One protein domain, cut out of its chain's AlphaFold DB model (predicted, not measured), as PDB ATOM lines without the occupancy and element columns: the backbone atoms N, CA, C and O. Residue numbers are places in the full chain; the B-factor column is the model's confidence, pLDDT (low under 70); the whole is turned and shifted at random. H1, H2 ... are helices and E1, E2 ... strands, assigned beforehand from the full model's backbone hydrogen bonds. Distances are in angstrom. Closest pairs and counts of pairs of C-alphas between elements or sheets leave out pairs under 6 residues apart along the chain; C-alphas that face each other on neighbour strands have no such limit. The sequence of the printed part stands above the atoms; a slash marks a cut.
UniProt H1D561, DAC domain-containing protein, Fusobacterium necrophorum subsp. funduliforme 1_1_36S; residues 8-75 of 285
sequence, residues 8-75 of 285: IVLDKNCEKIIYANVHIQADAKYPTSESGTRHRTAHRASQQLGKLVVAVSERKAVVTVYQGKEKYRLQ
ATOM      1  N   ILE A   8     -55.312 -26.622 -31.790       95.62
ATOM      2  CA  ILE A   8     -56.718 -26.535 -31.400       95.62
ATOM      3  C   ILE A   8     -56.769 -26.665 -29.878       95.62
ATOM      4  O   ILE A   8     -56.089 -27.520 -29.308       95.62
ATOM      5  N   VAL A   9     -57.560 -25.819 -29.225       95.31
ATOM      6  CA  VAL A   9     -57.795 -25.861 -27.780       95.31
ATOM      7  C   VAL A   9     -59.245 -26.247 -27.552       95.31
ATOM      8  O   VAL A   9     -60.157 -25.582 -28.046       95.31
ATOM      9  N   LEU A  10     -59.439 -27.324 -26.803       96.00
ATOM     10  CA  LEU A  10     -60.745 -27.833 -26.411       96.00
ATOM     11  C   LEU A  10     -61.016 -27.498 -24.943       96.00
ATOM     12  O   LEU A  10     -60.092 -27.203 -24.179       96.00
ATOM     13  N   ASP A  11     -62.280 -27.562 -24.545       94.81
ATOM     14  CA  ASP A  11     -62.632 -27.632 -23.133       94.81
ATOM     15  C   ASP A  11     -62.254 -28.993 -22.520       94.81
ATOM     16  O   ASP A  11     -61.836 -29.929 -23.201       94.81
ATOM     17  N   LYS A  12     -62.362 -29.102 -21.191       90.06
ATOM     18  CA  LYS A  12     -61.899 -30.282 -20.442       90.06
ATOM     19  C   LYS A  12     -62.604 -31.581 -20.862       90.06
ATOM     20  O   LYS A  12     -61.997 -32.643 -20.756       90.06
ATOM     21  N   ASN A  13     -63.856 -31.489 -21.308       93.00
ATOM     22  CA  ASN A  13     -64.683 -32.638 -21.675       93.00
ATOM     23  C   ASN A  13     -64.625 -32.961 -23.178       93.00
ATOM     24  O   ASN A  13     -65.266 -33.914 -23.610       93.00
ATOM     25  N   CYS A  14     -63.863 -32.193 -23.967       91.62
ATOM     26  CA  CYS A  14     -63.820 -32.293 -25.428       91.62
ATOM     27  C   CYS A  14     -65.190 -32.080 -26.105       91.62
ATOM     28  O   CYS A  14     -65.447 -32.626 -27.176       91.62
ATOM     29  N   GLU A  15     -66.063 -31.274 -25.500       95.31
ATOM     30  CA  GLU A  15     -67.403 -30.950 -26.004       95.31
ATOM     31  C   GLU A  15     -67.404 -29.655 -26.827       95.31
ATOM     32  O   GLU A  15     -68.240 -29.478 -27.717       95.31
ATOM     33  N   LYS A  16     -66.467 -28.740 -26.549       95.56
ATOM     34  CA  LYS A  16     -66.380 -27.434 -27.213       95.56
ATOM     35  C   LYS A  16     -64.971 -27.128 -27.689       95.56
ATOM     36  O   LYS A  16     -63.988 -27.320 -26.976       95.56
ATOM     37  N   ILE A  17     -64.891 -26.557 -28.887       96.12
ATOM     38  CA  ILE A  17     -63.668 -25.948 -29.406       96.12
ATOM     39  C   ILE A  17     -63.616 -24.510 -28.896       96.12
ATOM     40  O   ILE A  17     -64.461 -23.695 -29.260       96.12
ATOM     41  N   ILE A  18     -62.633 -24.206 -28.051       96.06
ATOM     42  CA  ILE A  18     -62.422 -22.860 -27.506       96.06
ATOM     43  C   ILE A  18     -61.627 -22.019 -28.510       96.06
ATOM     44  O   ILE A  18     -61.990 -20.882 -28.795       96.06
ATOM     45  N   TYR A  19     -60.568 -22.602 -29.081       95.12
ATOM     46  CA  TYR A  19     -59.727 -21.955 -30.089       95.12
ATOM     47  C   TYR A  19     -59.296 -22.938 -31.178       95.12
ATOM     48  O   TYR A  19     -59.113 -24.128 -30.926       95.12
ATOM     49  N   ALA A  20     -59.062 -22.427 -32.384       94.81
ATOM     50  CA  ALA A  20     -58.455 -23.154 -33.497       94.81
ATOM     51  C   ALA A  20     -57.453 -22.245 -34.224       94.81
ATOM     52  O   ALA A  20     -57.599 -21.024 -34.174       94.81
ATOM     53  N   ASN A  21     -56.460 -22.835 -34.902       94.00
ATOM     54  CA  ASN A  21     -55.390 -22.112 -35.605       94.00
ATOM     55  C   ASN A  21     -54.576 -21.185 -34.676       94.00
ATOM     56  O   ASN A  21     -54.274 -20.040 -35.009       94.00
ATOM     57  N   VAL A  22     -54.246 -21.666 -33.471       94.44
ATOM     58  CA  VAL A  22     -53.445 -20.902 -32.500       94.44
ATOM     59  C   VAL A  22     -52.004 -21.389 -32.445       94.44
ATOM     60  O   VAL A  22     -51.725 -22.585 -32.528       94.44
ATOM     61  N   HIS A  23     -51.072 -20.461 -32.248       93.62
ATOM     62  CA  HIS A  23     -49.676 -20.792 -31.996       93.62
ATOM     63  C   HIS A  23     -49.434 -20.914 -30.487       93.62
ATOM     64  O   HIS A  23     -49.534 -19.935 -29.752       93.62
ATOM     65  N   ILE A  24     -49.105 -22.121 -30.022       93.81
ATOM     66  CA  ILE A  24     -48.769 -22.361 -28.614       93.81
ATOM     67  C   ILE A  24     -47.300 -22.005 -28.376       93.81
ATOM     68  O   ILE A  24     -46.401 -22.668 -28.895       93.81
ATOM     69  N   GLN A  25     -47.060 -20.993 -27.545       93.69
ATOM     70  CA  GLN A  25     -45.726 -20.594 -27.097       93.69
ATOM     71  C   GLN A  25     -45.468 -21.123 -25.683       93.69
ATOM     72  O   GLN A  25     -45.747 -20.455 -24.690       93.69
ATOM     73  N   ALA A  26     -44.962 -22.353 -25.592       92.25
ATOM     74  CA  ALA A  26     -44.569 -22.949 -24.319       92.25
ATOM     75  C   ALA A  26     -43.160 -22.490 -23.901       92.25
ATOM     76  O   ALA A  26     -42.254 -22.404 -24.733       92.25
ATOM     77  N   ASP A  27     -42.972 -22.238 -22.609       94.06
ATOM     78  CA  ASP A  27     -41.719 -21.763 -22.023       94.06
ATOM     79  C   ASP A  27     -40.594 -22.797 -22.224       94.06
ATOM     80  O   ASP A  27     -40.740 -23.994 -21.954       94.06
ATOM     81  N   ALA A  28     -39.447 -22.332 -22.724       92.00
ATOM     82  CA  ALA A  28     -38.303 -23.180 -23.034       92.00
ATOM     83  C   ALA A  28     -37.621 -23.767 -21.790       92.00
ATOM     84  O   ALA A  28     -36.877 -24.740 -21.944       92.00
ATOM     85  N   LYS A  29     -37.890 -23.229 -20.587       95.62
ATOM     86  CA  LYS A  29     -37.350 -23.752 -19.321       95.62
ATOM     87  C   LYS A  29     -37.815 -25.175 -19.004       95.62
ATOM     88  O   LYS A  29     -37.143 -25.873 -18.252       95.62
ATOM     89  N   TYR A  30     -38.950 -25.611 -19.562       94.88
ATOM     90  CA  TYR A  30     -39.434 -26.977 -19.376       94.88
ATOM     91  C   TYR A  30     -38.612 -27.950 -20.245       94.88
ATOM     92  O   TYR A  30     -38.534 -27.778 -21.475       94.88
ATOM     93  N   PRO A  31     -37.971 -28.966 -19.633       94.06
ATOM     94  CA  PRO A  31     -37.109 -29.898 -20.350       94.06
ATOM     95  C   PRO A  31     -37.932 -30.788 -21.282       94.06
ATOM     96  O   PRO A  31     -39.055 -31.170 -20.973       94.06
ATOM     97  N   THR A  32     -37.383 -31.152 -22.437       93.56
ATOM     98  CA  THR A  32     -38.029 -32.108 -23.343       93.56
ATOM     99  C   THR A  32     -36.982 -32.856 -24.154       93.56
ATOM    100  O   THR A  32     -36.049 -32.246 -24.671       93.56
ATOM    101  N   SER A  33     -37.155 -34.171 -24.274       92.75
ATOM    102  CA  SER A  33     -36.352 -35.042 -25.139       92.75
ATOM    103  C   SER A  33     -36.987 -35.246 -26.519       92.75
ATOM    104  O   SER A  33     -36.503 -36.045 -27.314       92.75
ATOM    105  N   GLU A  34     -38.128 -34.606 -26.789       92.62
ATOM    106  CA  GLU A  34     -38.882 -34.826 -28.019       92.62
ATOM    107  C   GLU A  34     -38.200 -34.169 -29.225       92.62
ATOM    108  O   GLU A  34     -37.663 -33.061 -29.148       92.62
ATOM    109  N   SER A  35     -38.271 -34.833 -30.377       86.62
ATOM    110  CA  SER A  35     -37.796 -34.296 -31.654       86.62
ATOM    111  C   SER A  35     -38.930 -33.604 -32.416       86.62
ATOM    112  O   SER A  35     -40.043 -34.128 -32.484       86.62
ATOM    113  N   GLY A  36     -38.637 -32.476 -33.067       88.88
ATOM    114  CA  GLY A  36     -39.605 -31.737 -33.887       88.88
ATOM    115  C   GLY A  36     -40.425 -30.716 -33.095       88.88
ATOM    116  O   GLY A  36     -40.765 -30.913 -31.930       88.88
ATOM    117  N   THR A  37     -40.736 -29.587 -33.734       90.69
ATOM    118  CA  THR A  37     -41.374 -28.426 -33.088       90.69
ATOM    119  C   THR A  37     -42.719 -28.778 -32.452       90.69
ATOM    120  O   THR A  37     -42.936 -28.441 -31.294       90.69
ATOM    121  N   ARG A  38     -43.572 -29.549 -33.142       92.44
ATOM    122  CA  ARG A  38     -44.889 -29.992 -32.647       92.44
ATOM    123  C   ARG A  38     -44.807 -30.749 -31.315       92.44
ATOM    124  O   ARG A  38     -45.453 -30.353 -30.352       92.44
ATOM    125  N   HIS A  39     -43.996 -31.807 -31.249       93.94
ATOM    126  CA  HIS A  39     -43.875 -32.645 -30.050       93.94
ATOM    127  C   HIS A  39     -43.144 -31.920 -28.910       93.94
ATOM    128  O   HIS A  39     -43.540 -32.033 -27.751       93.94
ATOM    129  N   ARG A  40     -42.133 -31.095 -29.228       94.44
ATOM    130  CA  ARG A  40     -41.458 -30.244 -28.234       94.44
ATOM    131  C   ARG A  40     -42.416 -29.250 -27.590       94.44
ATOM    132  O   ARG A  40     -42.426 -29.138 -26.367       94.44
ATOM    133  N   THR A  41     -43.209 -28.547 -28.398       95.50
ATOM    134  CA  THR A  41     -44.214 -27.602 -27.904       95.50
ATOM    135  C   THR A  41     -45.283 -28.322 -27.092       95.50
ATOM    136  O   THR A  41     -45.608 -27.855 -26.007       95.50
ATOM    137  N   ALA A  42     -45.775 -29.477 -27.556       95.69
ATOM    138  CA  ALA A  42     -46.791 -30.249 -26.845       95.69
ATOM    139  C   ALA A  42     -46.331 -30.688 -25.446       95.69
ATOM    140  O   ALA A  42     -47.018 -30.417 -24.464       95.69
ATOM    141  N   HIS A  43     -45.139 -31.283 -25.344       96.38
ATOM    142  CA  HIS A  43     -44.593 -31.745 -24.068       96.38
ATOM    143  C   HIS A  43     -44.272 -30.587 -23.108       96.38
ATOM    144  O   HIS A  43     -44.523 -30.665 -21.908       96.38
ATOM    145  N   ARG A  44     -43.746 -29.466 -23.615       96.88
ATOM    146  CA  ARG A  44     -43.505 -28.285 -22.772       96.88
ATOM    147  C   ARG A  44     -44.807 -27.654 -22.297       96.88
ATOM    148  O   ARG A  44     -44.909 -27.286 -21.132       96.88
ATOM    149  N   ALA A  45     -45.804 -27.560 -23.173       96.25
ATOM    150  CA  ALA A  45     -47.116 -27.034 -22.826       96.25
ATOM    151  C   ALA A  45     -47.815 -27.909 -21.772       96.25
ATOM    152  O   ALA A  45     -48.394 -27.362 -20.834       96.25
ATOM    153  N   SER A  46     -47.719 -29.243 -21.867       96.88
ATOM    154  CA  SER A  46     -48.301 -30.147 -20.864       96.88
ATOM    155  C   SER A  46     -47.642 -29.989 -19.496       96.88
ATOM    156  O   SER A  46     -48.346 -29.962 -18.489       96.88
ATOM    157  N   GLN A  47     -46.313 -29.838 -19.447       96.81
ATOM    158  CA  GLN A  47     -45.582 -29.566 -18.206       96.81
ATOM    159  C   GLN A  47     -45.933 -28.197 -17.624       96.81
ATOM    160  O   GLN A  47     -46.200 -28.094 -16.430       96.81
ATOM    161  N   GLN A  48     -45.967 -27.161 -18.464       96.62
ATOM    162  CA  GLN A  48     -46.233 -25.792 -18.034       96.62
ATOM    163  C   GLN A  48     -47.651 -25.602 -17.499       96.62
ATOM    164  O   GLN A  48     -47.845 -24.888 -16.519       96.62
ATOM    165  N   LEU A  49     -48.641 -26.197 -18.162       93.50
ATOM    166  CA  LEU A  49     -50.055 -25.987 -17.849       93.50
ATOM    167  C   LEU A  49     -50.624 -27.070 -16.921       93.50
ATOM    168  O   LEU A  49     -51.729 -26.909 -16.402       93.50
ATOM    169  N   GLY A  50     -49.918 -28.193 -16.749       93.38
ATOM    170  CA  GLY A  50     -50.441 -29.370 -16.051       93.38
ATOM    171  C   GLY A  50     -51.694 -29.948 -16.721       93.38
ATOM    172  O   GLY A  50     -52.550 -30.521 -16.048       93.38
ATOM    173  N   LYS A  51     -51.852 -29.736 -18.035       93.62
ATOM    174  CA  LYS A  51     -53.010 -30.178 -18.829       93.62
ATOM    175  C   LYS A  51     -52.612 -31.259 -19.826       93.62
ATOM    176  O   LYS A  51     -51.441 -31.389 -20.178       93.62
ATOM    177  N   LEU A  52     -53.616 -32.002 -20.285       95.44
ATOM    178  CA  LEU A  52     -53.476 -32.971 -21.363       95.44
ATOM    179  C   LEU A  52     -53.179 -32.238 -22.675       95.44
ATOM    180  O   LEU A  52     -53.915 -31.324 -23.048       95.44
ATOM    181  N   VAL A  53     -52.126 -32.645 -23.379       96.06
ATOM    182  CA  VAL A  53     -51.808 -32.127 -24.714       96.06
ATOM    183  C   VAL A  53     -51.606 -33.296 -25.666       96.06
ATOM    184  O   VAL A  53     -50.831 -34.204 -25.381       96.06
ATOM    185  N   VAL A  54     -52.296 -33.268 -26.806       95.31
ATOM    186  CA  VAL A  54     -52.229 -34.325 -27.821       95.31
ATOM    187  C   VAL A  54     -51.487 -33.805 -29.048       95.31
ATOM    188  O   VAL A  54     -51.842 -32.772 -29.611       95.31
ATOM    189  N   ALA A  55     -50.456 -34.529 -29.477       94.06
ATOM    190  CA  ALA A  55     -49.732 -34.274 -30.713       94.06
ATOM    191  C   ALA A  55     -49.958 -35.427 -31.690       94.06
ATOM    192  O   ALA A  55     -49.662 -36.579 -31.384       94.06
ATOM    193  N   VAL A  56     -50.440 -35.111 -32.890       91.38
ATOM    194  CA  VAL A  56     -50.594 -36.087 -33.975       91.38
ATOM    195  C   VAL A  56     -49.475 -35.869 -34.983       91.38
ATOM    196  O   VAL A  56     -49.289 -34.755 -35.471       91.38
ATOM    197  N   SER A  57     -48.709 -36.910 -35.294       86.19
ATOM    198  CA  SER A  57     -47.689 -36.903 -36.342       86.19
ATOM    199  C   SER A  57     -48.263 -37.512 -37.611       86.19
ATOM    200  O   SER A  57     -48.472 -38.719 -37.675       86.19
ATOM    201  N   GLU A  58     -48.487 -36.684 -38.629       80.06
ATOM    202  CA  GLU A  58     -49.026 -37.123 -39.920       80.06
ATOM    203  C   GLU A  58     -48.090 -38.131 -40.599       80.06
ATOM    204  O   GLU A  58     -48.505 -39.232 -40.933       80.06
ATOM    205  N   ARG A  59     -46.790 -37.807 -40.693       79.94
ATOM    206  CA  ARG A  59     -45.793 -38.686 -41.332       79.94
ATOM    207  C   ARG A  59     -45.661 -40.052 -40.662       79.94
ATOM    208  O   ARG A  59     -45.381 -41.026 -41.342       79.94
ATOM    209  N   LYS A  60     -45.779 -40.109 -39.331       77.56
ATOM    210  CA  LYS A  60     -45.625 -41.358 -38.568       77.56
ATOM    211  C   LYS A  60     -46.959 -42.051 -38.287       77.56
ATOM    212  O   LYS A  60     -46.926 -43.115 -37.686       77.56
ATOM    213  N   ALA A  61     -48.091 -41.446 -38.667       80.19
ATOM    214  CA  ALA A  61     -49.443 -41.891 -38.324       80.19
ATOM    215  C   ALA A  61     -49.606 -42.229 -36.827       80.19
ATOM    216  O   ALA A  61     -50.187 -43.245 -36.456       80.19
ATOM    217  N   VAL A  62     -49.040 -41.390 -35.955       83.94
ATOM    218  CA  VAL A  62     -48.946 -41.654 -34.511       83.94
ATOM    219  C   VAL A  62     -49.554 -40.513 -33.727       83.94
ATOM    220  O   VAL A  62     -49.249 -39.345 -33.979       83.94
ATOM    221  N   VAL A  63     -50.335 -40.867 -32.715       91.44
ATOM    222  CA  VAL A  63     -50.854 -39.937 -31.718       91.44
ATOM    223  C   VAL A  63     -50.027 -40.078 -30.442       91.44
ATOM    224  O   VAL A  63     -49.757 -41.179 -29.971       91.44
ATOM    225  N   THR A  64     -49.581 -38.960 -29.881       94.12
ATOM    226  CA  THR A  64     -48.864 -38.919 -28.604       94.12
ATOM    227  C   THR A  64     -49.597 -38.002 -27.646       94.12
ATOM    228  O   THR A  64     -49.929 -36.867 -27.987       94.12
ATOM    229  N   VAL A  65     -49.848 -38.510 -26.451       95.12
ATOM    230  CA  VAL A  65     -50.534 -37.831 -25.363       95.12
ATOM    231  C   VAL A  65     -49.497 -37.458 -24.312       95.12
ATOM    232  O   VAL A  65     -48.697 -38.297 -23.906       95.12
ATOM    233  N   TYR A  66     -49.499 -36.202 -23.876       96.44
ATOM    234  CA  TYR A  66     -48.613 -35.698 -22.832       96.44
ATOM    235  C   TYR A  66     -49.430 -35.190 -21.646       96.44
ATOM    236  O   TYR A  66     -50.414 -34.467 -21.832       96.44
ATOM    237  N   GLN A  67     -48.996 -35.516 -20.428       95.38
ATOM    238  CA  GLN A  67     -49.582 -35.006 -19.190       95.38
ATOM    239  C   GLN A  67     -48.483 -34.769 -18.155       95.38
ATOM    240  O   GLN A  67     -47.887 -35.701 -17.621       95.38
ATOM    241  N   GLY A  68     -48.188 -33.497 -17.867       94.12
ATOM    242  CA  GLY A  68     -47.011 -33.170 -17.069       94.12
ATOM    243  C   GLY A  68     -45.746 -33.698 -17.753       94.12
ATOM    244  O   GLY A  68     -45.530 -33.396 -18.927       94.12
ATOM    245  N   LYS A  69     -44.946 -34.480 -17.016       92.69
ATOM    246  CA  LYS A  69     -43.717 -35.138 -17.502       92.69
ATOM    247  C   LYS A  69     -43.975 -36.473 -18.213       92.69
ATOM    248  O   LYS A  69     -43.072 -36.987 -18.867       92.69
ATOM    249  N   GLU A  70     -45.179 -37.025 -18.073       93.56
ATOM    250  CA  GLU A  70     -45.541 -38.312 -18.655       93.56
ATOM    251  C   GLU A  70     -45.870 -38.164 -20.139       93.56
ATOM    252  O   GLU A  70     -46.470 -37.170 -20.575       93.56
ATOM    253  N   LYS A  71     -45.504 -39.186 -20.915       93.12
ATOM    254  CA  LYS A  71     -45.847 -39.298 -22.331       93.12
ATOM    255  C   LYS A  71     -46.352 -40.698 -22.644       93.12
ATOM    256  O   LYS A  71     -45.747 -41.683 -22.235       93.12
ATOM    257  N   TYR A  72     -47.415 -40.773 -23.431       92.00
ATOM    258  CA  TYR A  72     -47.978 -42.025 -23.918       92.00
ATOM    259  C   TYR A  72     -48.146 -41.957 -25.428       92.00
ATOM    260  O   TYR A  72     -48.783 -41.043 -25.957       92.00
ATOM    261  N   ARG A  73     -47.551 -42.905 -26.146       91.06
ATOM    262  CA  ARG A  73     -47.697 -43.015 -27.594       91.06
ATOM    263  C   ARG A  73     -48.785 -44.043 -27.868       91.06
ATOM    264  O   ARG A  73     -48.552 -45.215 -27.611       91.06
ATOM    265  N   LEU A  74     -49.921 -43.598 -28.401       88.88
ATOM    266  CA  LEU A  74     -50.990 -44.511 -28.795       88.88
ATOM    267  C   LEU A  74     -50.491 -45.409 -29.923       88.88
ATOM    268  O   LEU A  74     -49.886 -44.926 -30.895       88.88
ATOM    269  N   GLN A  75     -50.735 -46.703 -29.773       83.38
ATOM    270  CA  GLN A  75     -50.448 -47.675 -30.807       83.38
ATOM    271  C   GLN A  75     -51.484 -47.604 -31.931       83.38
ATOM    272  O   GLN A  75     -52.566 -47.026 -31.806       83.38
TER     273      GLN A  75
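What this domain is: This is residues 8 to 75 of the 285 residues of the protein "DAC domain-containing protein" of Fusobacterium necrophorum subsp. funduliforme 1_1_36S (UniProt H1D561). One helix, H1, packs along one face of a small three-stranded sheet, E3, E4 and E5, whose other face is bare; a separate two-stranded hairpin, E1 and E2, lies off at one end of the domain. From this hairpin the link of residues 23 to 36 makes a wide loop that passes H1 and reaches the opposite end before H1 begins. The printed part has 68 residues with one named helix and five named strands, in the order E1, E2, H1, E3, E4, E5; the larger sheet runs E3, E4, E5, and both sheets are antiparallel. The class is mixed, helices and strands. The whole is compact, with a radius of gyration of the C-alphas of 11.7 A, and spans 31 by 28 by 21 A.

How they stand to each other: E1, residues 8 to 10, and E2, residues 17 to 22, form an antiparallel hairpin at 163 degrees, with N 9 and O 19 at 2.9 A. H1, residues 37 to 49, has every O i to N i+4 pair within hydrogen-bond range. E3, residues 52 to 57, and E4, residues 62 to 67, form an antiparallel hairpin at 160 degrees, with N 55 and O 64 at 2.8 A. E4 and E5, residues 70 to 73, form another at 165 degrees, with N 65 and O 72 at 2.8 A. E3, E4 and E5 make a meander, each strand the antiparallel neighbour of the one before; E3 and E5 are its edge strands. H1 is on this sheet in two layers, helix on one face, at a height over the sheet of 7.9 A. It is over E3 and E4 and runs along the strands, at 2 degrees to E3 on the local plane. The closest C-alphas of H1 and E3 are those of Ser 46 and Val 53, 5.6 A apart; those of H1 and E4 are Ser 46 and Gln 67, 5.3 A apart. E1 and E2 are each apart from E3, E4 and E5, and E1 is apart from H1.

Where its parts are: E1 begins at C-alpha 8, (-56.718, -26.535, -31.400). E2 is 11.8 A long from first to last C-alpha. H1 begins at C-alpha 37, (-41.374, -28.426, -33.088), and is 17.7 A long. E3 measures 16.5 A, E4 16.7 A and E5 10.3 A; E5 ends at C-alpha 73, (-47.697, -43.015, -27.594).

The domain as a whole: The two C-alphas farthest apart are those of Glu 15 and Lys 29, at 31.6 A. The link from E2 to H1, 14 residues, is long. The printed part has no cut. Its mean pLDDT is 92.7, and no printed residue is under 70.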